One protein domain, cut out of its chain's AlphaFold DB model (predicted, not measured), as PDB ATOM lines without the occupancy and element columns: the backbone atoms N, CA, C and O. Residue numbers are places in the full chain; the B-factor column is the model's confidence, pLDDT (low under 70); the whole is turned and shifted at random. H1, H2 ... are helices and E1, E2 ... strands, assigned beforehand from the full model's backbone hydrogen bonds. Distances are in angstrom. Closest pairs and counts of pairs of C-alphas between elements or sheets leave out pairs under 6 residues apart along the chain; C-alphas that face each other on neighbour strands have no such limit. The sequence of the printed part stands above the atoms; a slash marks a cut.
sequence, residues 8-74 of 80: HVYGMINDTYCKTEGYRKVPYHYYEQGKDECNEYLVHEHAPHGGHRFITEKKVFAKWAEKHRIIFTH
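This is residues 8 to 74 of the 80 residues of the protein "Alpha-N-acetylgalactosaminide alpha-2,6-sialyltransferase 3" of Cricetulus griseus (UniProt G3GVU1). Two helices, H1 and H2, meet in an L, with a parallel strand pair, E1 and E2, near the far end of H2 and a long loop, residues 11 to 36, joining E1 to H1. The 67 printed residues run E1, H1, H2, E2, a mixed class with under half in named elements. The whole is only just compact, close to loose, with radius of gyration 12.6 A and spans 33 by 28 by 25 A.

E1, residues 8 to 10, begins at C-alpha 8 (194.815, 199.966, 211.650). H1 is residues 37 to 45, 12.3 A long; H2, 54 to 65, 16.3 A. E2, 70 to 73, ends at C-alpha 73 (194.652, 201.499, 218.807).

E1, H1, H2 and E2 form a strand-helix-strand unit, parallel neighbour strands with helices between, its crossover right-handed. N 9 and O 71 are 2.8 A apart, within hydrogen-bond range. H2 touches H1 with residues 54 to 56 alone, about perpendicular at 82 degrees; the closest C-alphas, Tyr 41 and Phe 54, are 5.8 A apart. In H1 and H2 every O i to N i+4 pair is within hydrogen-bond range.

The farthest C-alphas, Gln 33 and Lys 67, are 36.0 A apart. The printed part has no cut; E1 to H1 is a long link. No printed residue is under 70 in pLDDT.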
ATOM      1  N   HIS A   8     194.620 199.354 210.339       97.19
ATOM      2  CA  HIS A   8     194.815 199.966 211.650       97.19
ATOM      3  C   HIS A   8     193.709 200.996 211.868       97.19
ATOM      4  O   HIS A   8     193.544 201.910 211.060       97.19
ATOM      5  N   VAL A   9     192.937 200.824 212.936       97.88
ATOM      6  CA  VAL A   9     191.781 201.653 213.277       97.88
ATOM      7  C   VAL A   9     192.103 202.454 214.532       97.88
ATOM      8  O   VAL A   9     192.528 201.894 215.542       97.88
ATOM      9  N   TYR A  10     191.878 203.764 214.471       97.62
ATOM     10  CA  TYR A  10     192.143 204.698 215.564       97.62
ATOM     11  C   TYR A  10     190.860 205.388 216.019       97.62
ATOM     12  O   TYR A  10     189.966 205.619 215.205       97.62
ATOM     13  N   GLY A  11     190.784 205.746 217.304       96.31
ATOM     14  CA  GLY A  11     189.690 206.567 217.837       96.31
ATOM     15  C   GLY A  11     188.335 205.861 217.878       96.31
ATOM     16  O   GLY A  11     187.305 206.521 217.859       96.31
ATOM     17  N   MET A  12     188.324 204.527 217.911       96.69
ATOM     18  CA  MET A  12     187.097 203.744 218.005       96.69
ATOM     19  C   MET A  12     187.089 202.973 219.322       96.69
ATOM     20  O   MET A  12     188.001 202.190 219.571       96.69
ATOM     21  N   ILE A  13     186.079 203.176 220.167       96.00
ATOM     22  CA  ILE A  13     185.826 202.356 221.364       96.00
ATOM     23  C   ILE A  13     185.083 201.060 220.997       96.00
ATOM     24  O   ILE A  13     184.340 201.040 220.013       96.00
ATOM     25  N   ASN A  14     185.239 199.995 221.789       95.94
ATOM     26  CA  ASN A  14     184.524 198.731 221.561       95.94
ATOM     27  C   ASN A  14     183.033 198.817 221.962       95.94
ATOM     28  O   ASN A  14     182.572 199.815 222.522       95.94
ATOM     29  N   ASP A  15     182.256 197.773 221.666       95.12
ATOM     30  CA  ASP A  15     180.803 197.727 221.894       95.12
ATOM     31  C   ASP A  15     180.399 197.657 223.380       95.12
ATOM     32  O   ASP A  15     179.233 197.880 223.725       95.12
ATOM     33  N   THR A  16     181.351 197.365 224.267       94.06
ATOM     34  CA  THR A  16     181.126 197.232 225.713       94.06
ATOM     35  C   THR A  16     181.559 198.460 226.511       94.06
ATOM     36  O   THR A  16     181.049 198.658 227.609       94.06
ATOM     37  N   TYR A  17     182.413 199.328 225.960       95.19
ATOM     38  CA  TYR A  17     182.999 200.478 226.656       95.19
ATOM     39  C   TYR A  17     181.953 201.382 227.319       95.19
ATOM     40  O   TYR A  17     182.046 201.653 228.514       95.19
ATOM     41  N   CYS A  18     180.895 201.763 226.596       94.62
ATOM     42  CA  CYS A  18     179.832 202.632 227.123       94.62
ATOM     43  C   CYS A  18     178.971 201.992 228.227       94.62
ATOM     44  O   CYS A  18     178.110 202.658 228.797       94.62
ATOM     45  N   LYS A  19     179.170 200.699 228.508       93.25
ATOM     46  CA  LYS A  19     178.525 199.961 229.602       93.25
ATOM     47  C   LYS A  19     179.476 199.693 230.769       93.25
ATOM     48  O   LYS A  19     179.054 199.100 231.754       93.25
ATOM     49  N   THR A  20     180.750 200.069 230.652       93.19
ATOM     50  CA  THR A  20     181.726 199.874 231.729       93.19
ATOM     51  C   THR A  20     181.528 200.913 232.826       93.19
ATOM     52  O   THR A  20     181.319 202.092 232.550       93.19
ATOM     53  N   GLU A  21     181.587 200.486 234.083       93.50
ATOM     54  CA  GLU A  21     181.512 201.408 235.217       93.50
ATOM     55  C   GLU A  21     182.673 202.413 235.169       93.50
ATOM     56  O   GLU A  21     183.832 202.039 234.995       93.50
ATOM     57  N   GLY A  22     182.356 203.702 235.318       90.94
ATOM     58  CA  GLY A  22     183.358 204.769 235.357       90.94
ATOM     59  C   GLY A  22     184.040 205.095 234.022       90.94
ATOM     60  O   GLY A  22     185.115 205.698 234.044       90.94
ATOM     61  N   TYR A  23     183.453 204.736 232.870       92.19
ATOM     62  CA  TYR A  23     183.993 205.166 231.575       92.19
ATOM     63  C   TYR A  23     184.120 206.696 231.500       92.19
ATOM     64  O   TYR A  23     183.324 207.455 232.068       92.19
ATOM     65  N   ARG A  24     185.141 207.175 230.784       93.25
ATOM     66  CA  ARG A  24     185.381 208.611 230.643       93.25
ATOM     67  C   ARG A  24     184.416 209.185 229.612       93.25
ATOM     68  O   ARG A  24     184.433 208.774 228.458       93.25
ATOM     69  N   LYS A  25     183.649 210.199 230.011       93.94
ATOM     70  CA  LYS A  25     182.854 211.005 229.080       93.94
ATOM     71  C   LYS A  25     183.767 211.897 228.249       93.94
ATOM     72  O   LYS A  25     184.572 212.655 228.798       93.94
ATOM     73  N   VAL A  26     183.653 211.778 226.933       94.88
ATOM     74  CA  VAL A  26     184.435 212.531 225.948       94.88
ATOM     75  C   VAL A  26     183.515 213.022 224.831       94.88
ATOM     76  O   VAL A  26     182.443 212.445 224.635       94.88
ATOM     77  N   PRO A  27     183.897 214.081 224.099       96.69
ATOM     78  CA  PRO A  27     183.156 214.497 222.914       96.69
ATOM     79  C   PRO A  27     183.116 213.390 221.852       96.69
ATOM     80  O   PRO A  27     184.111 212.700 221.637       96.69
ATOM     81  N   TYR A  28     181.982 213.261 221.165       95.88
ATOM     82  CA  TYR A  28     181.751 212.311 220.072       95.88
ATOM     83  C   TYR A  28     182.761 212.469 218.930       95.88
ATOM     84  O   TYR A  28     183.252 211.492 218.373       95.88
ATOM     85  N   HIS A  29     183.117 213.714 218.623       96.25
ATOM     86  CA  HIS A  29     184.144 214.046 217.651       96.25
ATOM     87  C   HIS A  29     185.364 214.640 218.350       96.25
ATOM     88  O   HIS A  29     185.246 215.538 219.179       96.25
ATOM     89  N   TYR A  30     186.559 214.194 217.963       94.75
ATOM     90  CA  TYR A  30     187.810 214.606 218.609       94.75
ATOM     91  C   TYR A  30     188.182 216.085 218.400       94.75
ATOM     92  O   TYR A  30     189.019 216.610 219.130       94.75
ATOM     93  N   TYR A  31     187.619 216.742 217.383       94.25
ATOM     94  CA  TYR A  31     187.992 218.099 216.969       94.25
ATOM     95  C   TYR A  31     187.028 219.184 217.465       94.25
ATOM     96  O   TYR A  31     187.285 220.366 217.249       94.25
ATOM     97  N   GLU A  32     185.925 218.818 218.116       92.62
ATOM     98  CA  GLU A  32     184.906 219.766 218.564       92.62
ATOM     99  C   GLU A  32     184.428 219.462 219.981       92.62
ATOM    100  O   GLU A  32     184.469 218.332 220.465       92.62
ATOM    101  N   GLN A  33     183.919 220.495 220.650       84.81
ATOM    102  CA  GLN A  33     183.142 220.317 221.872       84.81
ATOM    103  C   GLN A  33     181.722 219.901 221.470       84.81
ATOM    104  O   GLN A  33     180.804 220.712 221.416       84.81
ATOM    105  N   GLY A  34     181.592 218.636 221.074       88.31
ATOM    106  CA  GLY A  34     180.335 218.022 220.661       88.31
ATOM    107  C   GLY A  34     179.569 217.378 221.819       88.31
ATOM    108  O   GLY A  34     179.879 217.556 223.000       88.31
ATOM    109  N   LYS A  35     178.557 216.587 221.461       92.19
ATOM    110  CA  LYS A  35     177.823 215.738 222.409       92.19
ATOM    111  C   LYS A  35     178.735 214.667 223.010       92.19
ATOM    112  O   LYS A  35     179.759 214.329 222.426       92.19
ATOM    113  N   ASP A  36     178.327 214.103 224.144       95.38
ATOM    114  CA  ASP A  36     178.978 212.919 224.710       95.38
ATOM    115  C   ASP A  36     178.954 211.746 223.716       95.38
ATOM    116  O   ASP A  36     177.909 211.430 223.141       95.38
ATOM    117  N   GLU A  37     180.113 211.110 223.540       96.75
ATOM    118  CA  GLU A  37     180.329 210.026 222.583       96.75
ATOM    119  C   GLU A  37     179.336 208.869 222.783       96.75
ATOM    120  O   GLU A  37     178.658 208.441 221.846       96.75
ATOM    121  N   CYS A  38     179.221 208.372 224.016       96.69
ATOM    122  CA  CYS A  38     178.378 207.223 224.326       96.69
ATOM    123  C   CYS A  38     176.889 207.538 224.185       96.69
ATOM    124  O   CYS A  38     176.121 206.689 223.724       96.69
ATOM    125  N   ASN A  39     176.476 208.755 224.537       95.88
ATOM    126  CA  ASN A  39     175.105 209.194 224.337       95.88
ATOM    127  C   ASN A  39     174.727 209.231 222.848       95.88
ATOM    128  O   ASN A  39     173.665 208.728 222.485       95.88
ATOM    129  N   GLU A  40     175.596 209.754 221.977       95.94
ATOM    130  CA  GLU A  40     175.320 209.778 220.534       95.94
ATOM    131  C   GLU A  40     175.219 208.360 219.962       95.94
ATOM    132  O   GLU A  40     174.288 208.056 219.211       95.94
ATOM    133  N   TYR A  41     176.100 207.449 220.392       96.69
ATOM    134  CA  TYR A  41     176.001 206.045 219.998       96.69
ATOM    135  C   TYR A  41     174.666 205.418 220.399       96.69
ATOM    136  O   TYR A  41     174.052 204.752 219.571       96.69
ATOM    137  N   LEU A  42     174.194 205.633 221.630       96.00
ATOM    138  CA  LEU A  42     172.936 205.054 222.115       96.00
ATOM    139  C   LEU A  42     171.709 205.637 221.407       96.00
ATOM    140  O   LEU A  42     170.803 204.888 221.039       96.00
ATOM    141  N   VAL A  43     171.684 206.955 221.188       95.94
ATOM    142  CA  VAL A  43     170.588 207.627 220.472       95.94
ATOM    143  C   VAL A  43     170.451 207.065 219.060       95.94
ATOM    144  O   VAL A  43     169.345 206.723 218.640       95.94
ATOM    145  N   HIS A  44     171.563 206.916 218.339       97.12
ATOM    146  CA  HIS A  44     171.545 206.380 216.979       97.12
ATOM    147  C   HIS A  44     171.285 204.869 216.951       97.12
ATOM    148  O   HIS A  44     170.482 204.416 216.132       97.12
ATOM    149  N   GLU A  45     171.862 204.102 217.884       97.44
ATOM    150  CA  GLU A  45     171.647 202.653 217.982       97.44
ATOM    151  C   GLU A  45     170.167 202.311 218.145       97.44
ATOM    152  O   GLU A  45     169.724 201.297 217.615       97.44
ATOM    153  N   HIS A  46     169.392 203.150 218.838       95.75
ATOM    154  CA  HIS A  46     167.964 202.939 219.088       95.75
ATOM    155  C   HIS A  46     167.042 203.774 218.195       95.75
ATOM    156  O   HIS A  46     165.820 203.647 218.296       95.75
ATOM    157  N   ALA A  47     167.594 204.588 217.294       96.12
ATOM    158  CA  ALA A  47     166.788 205.391 216.391       96.12
ATOM    159  C   ALA A  47     165.904 204.478 215.516       96.12
ATOM    160  O   ALA A  47     166.389 203.479 214.962       96.12
ATOM    161  N   PRO A  48     164.607 204.798 215.368       93.19
ATOM    162  CA  PRO A  48     163.697 203.992 214.564       93.19
ATOM    163  C   PRO A  48     163.991 204.128 213.062       93.19
ATOM    164  O   PRO A  48     163.810 203.167 212.322       93.19
ATOM    165  N   HIS A  49     164.494 205.287 212.620       93.81
ATOM    166  CA  HIS A  49     164.844 205.569 211.224       93.81
ATOM    167  C   HIS A  49     166.081 206.472 211.157       93.81
ATOM    168  O   HIS A  49     166.289 207.293 212.049       93.81
ATOM    169  N   GLY A  50     166.886 206.340 210.099       89.38
ATOM    170  CA  GLY A  50     167.998 207.255 209.789       89.38
ATOM    171  C   GLY A  50     169.209 207.212 210.732       89.38
ATOM    172  O   GLY A  50     170.172 207.933 210.497       89.38
ATOM    173  N   GLY A  51     169.186 206.387 211.783       93.25
ATOM    174  CA  GLY A  51     170.325 206.185 212.678       93.25
ATOM    175  C   GLY A  51     171.279 205.092 212.199       93.25
ATOM    176  O   GLY A  51     170.888 204.166 211.488       93.25
ATOM    177  N   HIS A  52     172.527 205.192 212.648       96.56
ATOM    178  CA  HIS A  52     173.514 204.125 212.533       96.56
ATOM    179  C   HIS A  52     173.373 203.143 213.687       96.56
ATOM    180  O   HIS A  52     173.013 203.526 214.800       96.56
ATOM    181  N   ARG A  53     173.730 201.881 213.451       97.12
ATOM    182  CA  ARG A  53     173.790 200.874 214.513       97.12
ATOM    183  C   ARG A  53     175.219 200.776 215.043       97.12
ATOM    184  O   ARG A  53     175.850 199.733 214.917       97.12
ATOM    185  N   PHE A  54     175.748 201.867 215.601       97.06
ATOM    186  CA  PHE A  54     177.148 201.978 216.026       97.06
ATOM    187  C   PHE A  54     177.622 200.863 216.970       97.06
ATOM    188  O   PHE A  54     178.742 200.373 216.838       97.06
ATOM    189  N   ILE A  55     176.805 200.462 217.947       96.81
ATOM    190  CA  ILE A  55     177.142 199.388 218.892       96.81
ATOM    191  C   ILE A  55     177.131 198.042 218.161       96.81
ATOM    192  O   ILE A  55     178.025 197.219 218.364       96.81
ATOM    193  N   THR A  56     176.159 197.821 217.276       97.19
ATOM    194  CA  THR A  56     176.094 196.598 216.462       97.19
ATOM    195  C   THR A  56     177.243 196.514 215.449       97.19
ATOM    196  O   THR A  56     177.862 195.462 215.315       97.19
ATOM    197  N   GLU A  57     177.592 197.612 214.783       97.69
ATOM    198  CA  GLU A  57     178.725 197.714 213.853       97.69
ATOM    199  C   GLU A  57     180.045 197.355 214.550       97.69
ATOM    200  O   GLU A  57     180.822 196.552 214.036       97.69
ATOM    201  N   LYS A  58     180.263 197.843 215.779       97.12
ATOM    202  CA  LYS A  58     181.443 197.491 216.588       97.12
ATOM    203  C   LYS A  58     181.529 195.994 216.893       97.12
ATOM    204  O   LYS A  58     182.625 195.439 216.847       97.12
ATOM    205  N   LYS A  59     180.400 195.312 217.122       96.19
ATOM    206  CA  LYS A  59     180.379 193.841 217.263       96.19
ATOM    207  C   LYS A  59     180.803 193.133 215.981       96.19
ATOM    208  O   LYS A  59     181.535 192.147 216.042       96.19
ATOM    209  N   VAL A  60     180.368 193.632 214.823       96.75
ATOM    210  CA  VAL A  60     180.800 193.101 213.521       96.75
ATOM    211  C   VAL A  60     182.306 193.298 213.344       96.75
ATOM    212  O   VAL A  60     183.004 192.354 212.977       96.75
ATOM    213  N   PHE A  61     182.830 194.478 213.677       96.31
ATOM    214  CA  PHE A  61     184.262 194.761 213.594       96.31
ATOM    215  C   PHE A  61     185.101 193.897 214.537       96.31
ATOM    216  O   PHE A  61     186.141 193.395 214.113       96.31
ATOM    217  N   ALA A  62     184.634 193.649 215.764       95.50
ATOM    218  CA  ALA A  62     185.280 192.712 216.682       95.50
ATOM    219  C   ALA A  62     185.363 191.303 216.068       95.50
ATOM    220  O   ALA A  62     186.442 190.715 216.008       95.50
ATOM    221  N   LYS A  63     184.258 190.810 215.490       95.44
ATOM    222  CA  LYS A  63     184.220 189.499 214.817       95.44
ATOM    223  C   LYS A  63     185.099 189.425 213.572       95.44
ATOM    224  O   LYS A  63     185.630 188.362 213.256       95.44
ATOM    225  N   TRP A  64     185.262 190.521 212.837       96.00
ATOM    226  CA  TRP A  64     186.198 190.565 211.712       96.00
ATOM    227  C   TRP A  64     187.651 190.582 212.178       96.00
ATOM    228  O   TRP A  64     188.482 189.914 211.571       96.00
ATOM    229  N   ALA A  65     187.958 191.279 213.267       95.75
ATOM    230  CA  ALA A  65     189.304 191.326 213.825       95.75
ATOM    231  C   ALA A  65     189.784 189.977 214.391       95.75
ATOM    232  O   ALA A  65     190.983 189.721 214.403       95.75
ATOM    233  N   GLU A  66     188.873 189.070 214.762       94.62
ATOM    234  CA  GLU A  66     189.215 187.671 215.082       94.62
ATOM    235  C   GLU A  66     189.774 186.898 213.871       94.62
ATOM    236  O   GLU A  66     190.541 185.951 214.031       94.62
ATOM    237  N   LYS A  67     189.382 187.273 212.645       94.12
ATOM    238  CA  LYS A  67     189.700 186.529 211.408       94.12
ATOM    239  C   LYS A  67     190.674 187.250 210.485       94.12
ATOM    240  O   LYS A  67     191.243 186.638 209.583       94.12
ATOM    241  N   HIS A  68     190.849 188.548 210.683       94.38
ATOM    242  CA  HIS A  68     191.595 189.421 209.792       94.38
ATOM    243  C   HIS A  68     192.520 190.328 210.593       94.38
ATOM    244  O   HIS A  68     192.269 190.621 211.757       94.38
ATOM    245  N   ARG A  69     193.596 190.812 209.960       95.31
ATOM    246  CA  ARG A  69     194.555 191.720 210.608       95.31
ATOM    247  C   ARG A  69     193.991 193.134 210.719       95.31
ATOM    248  O   ARG A  69     194.395 194.028 209.976       95.31
ATOM    249  N   ILE A  70     193.048 193.308 211.638       96.81
ATOM    250  CA  ILE A  70     192.466 194.591 212.020       96.81
ATOM    251  C   ILE A  70     192.939 194.899 213.438       96.81
ATOM    252  O   ILE A  70     192.667 194.144 214.368       96.81
ATOM    253  N   ILE A  71     193.676 195.992 213.590       96.31
ATOM    254  CA  ILE A  71     194.288 196.392 214.857       96.31
ATOM    255  C   ILE A  71     193.629 197.691 215.304       96.31
ATOM    256  O   ILE A  71     193.694 198.690 214.592       96.31
ATOM    257  N   PHE A  72     193.013 197.680 216.485       97.69
ATOM    258  CA  PHE A  72     192.443 198.876 217.105       97.69
ATOM    259  C   PHE A  72     193.456 199.483 218.066       97.69
ATOM    260  O   PHE A  72     194.046 198.769 218.879       97.69
ATOM    261  N   THR A  73     193.682 200.789 217.968       96.25
ATOM    262  CA  THR A  73     194.652 201.499 218.807       96.25
ATOM    263  C   THR A  73     194.094 202.850 219.234       96.25
ATOM    264  O   THR A  73     193.432 203.534 218.460       96.25
ATOM    265  N   HIS A  74     194.404 203.266 220.463       95.00
ATOM    266  CA  HIS A  74     193.924 204.523 221.050       95.00
ATOM    267  C   HIS A  74     192.384 204.673 220.969       95.00
ATOM    268  O   HIS A  74     191.897 205.597 220.314       95.00
TER     269      HIS A  74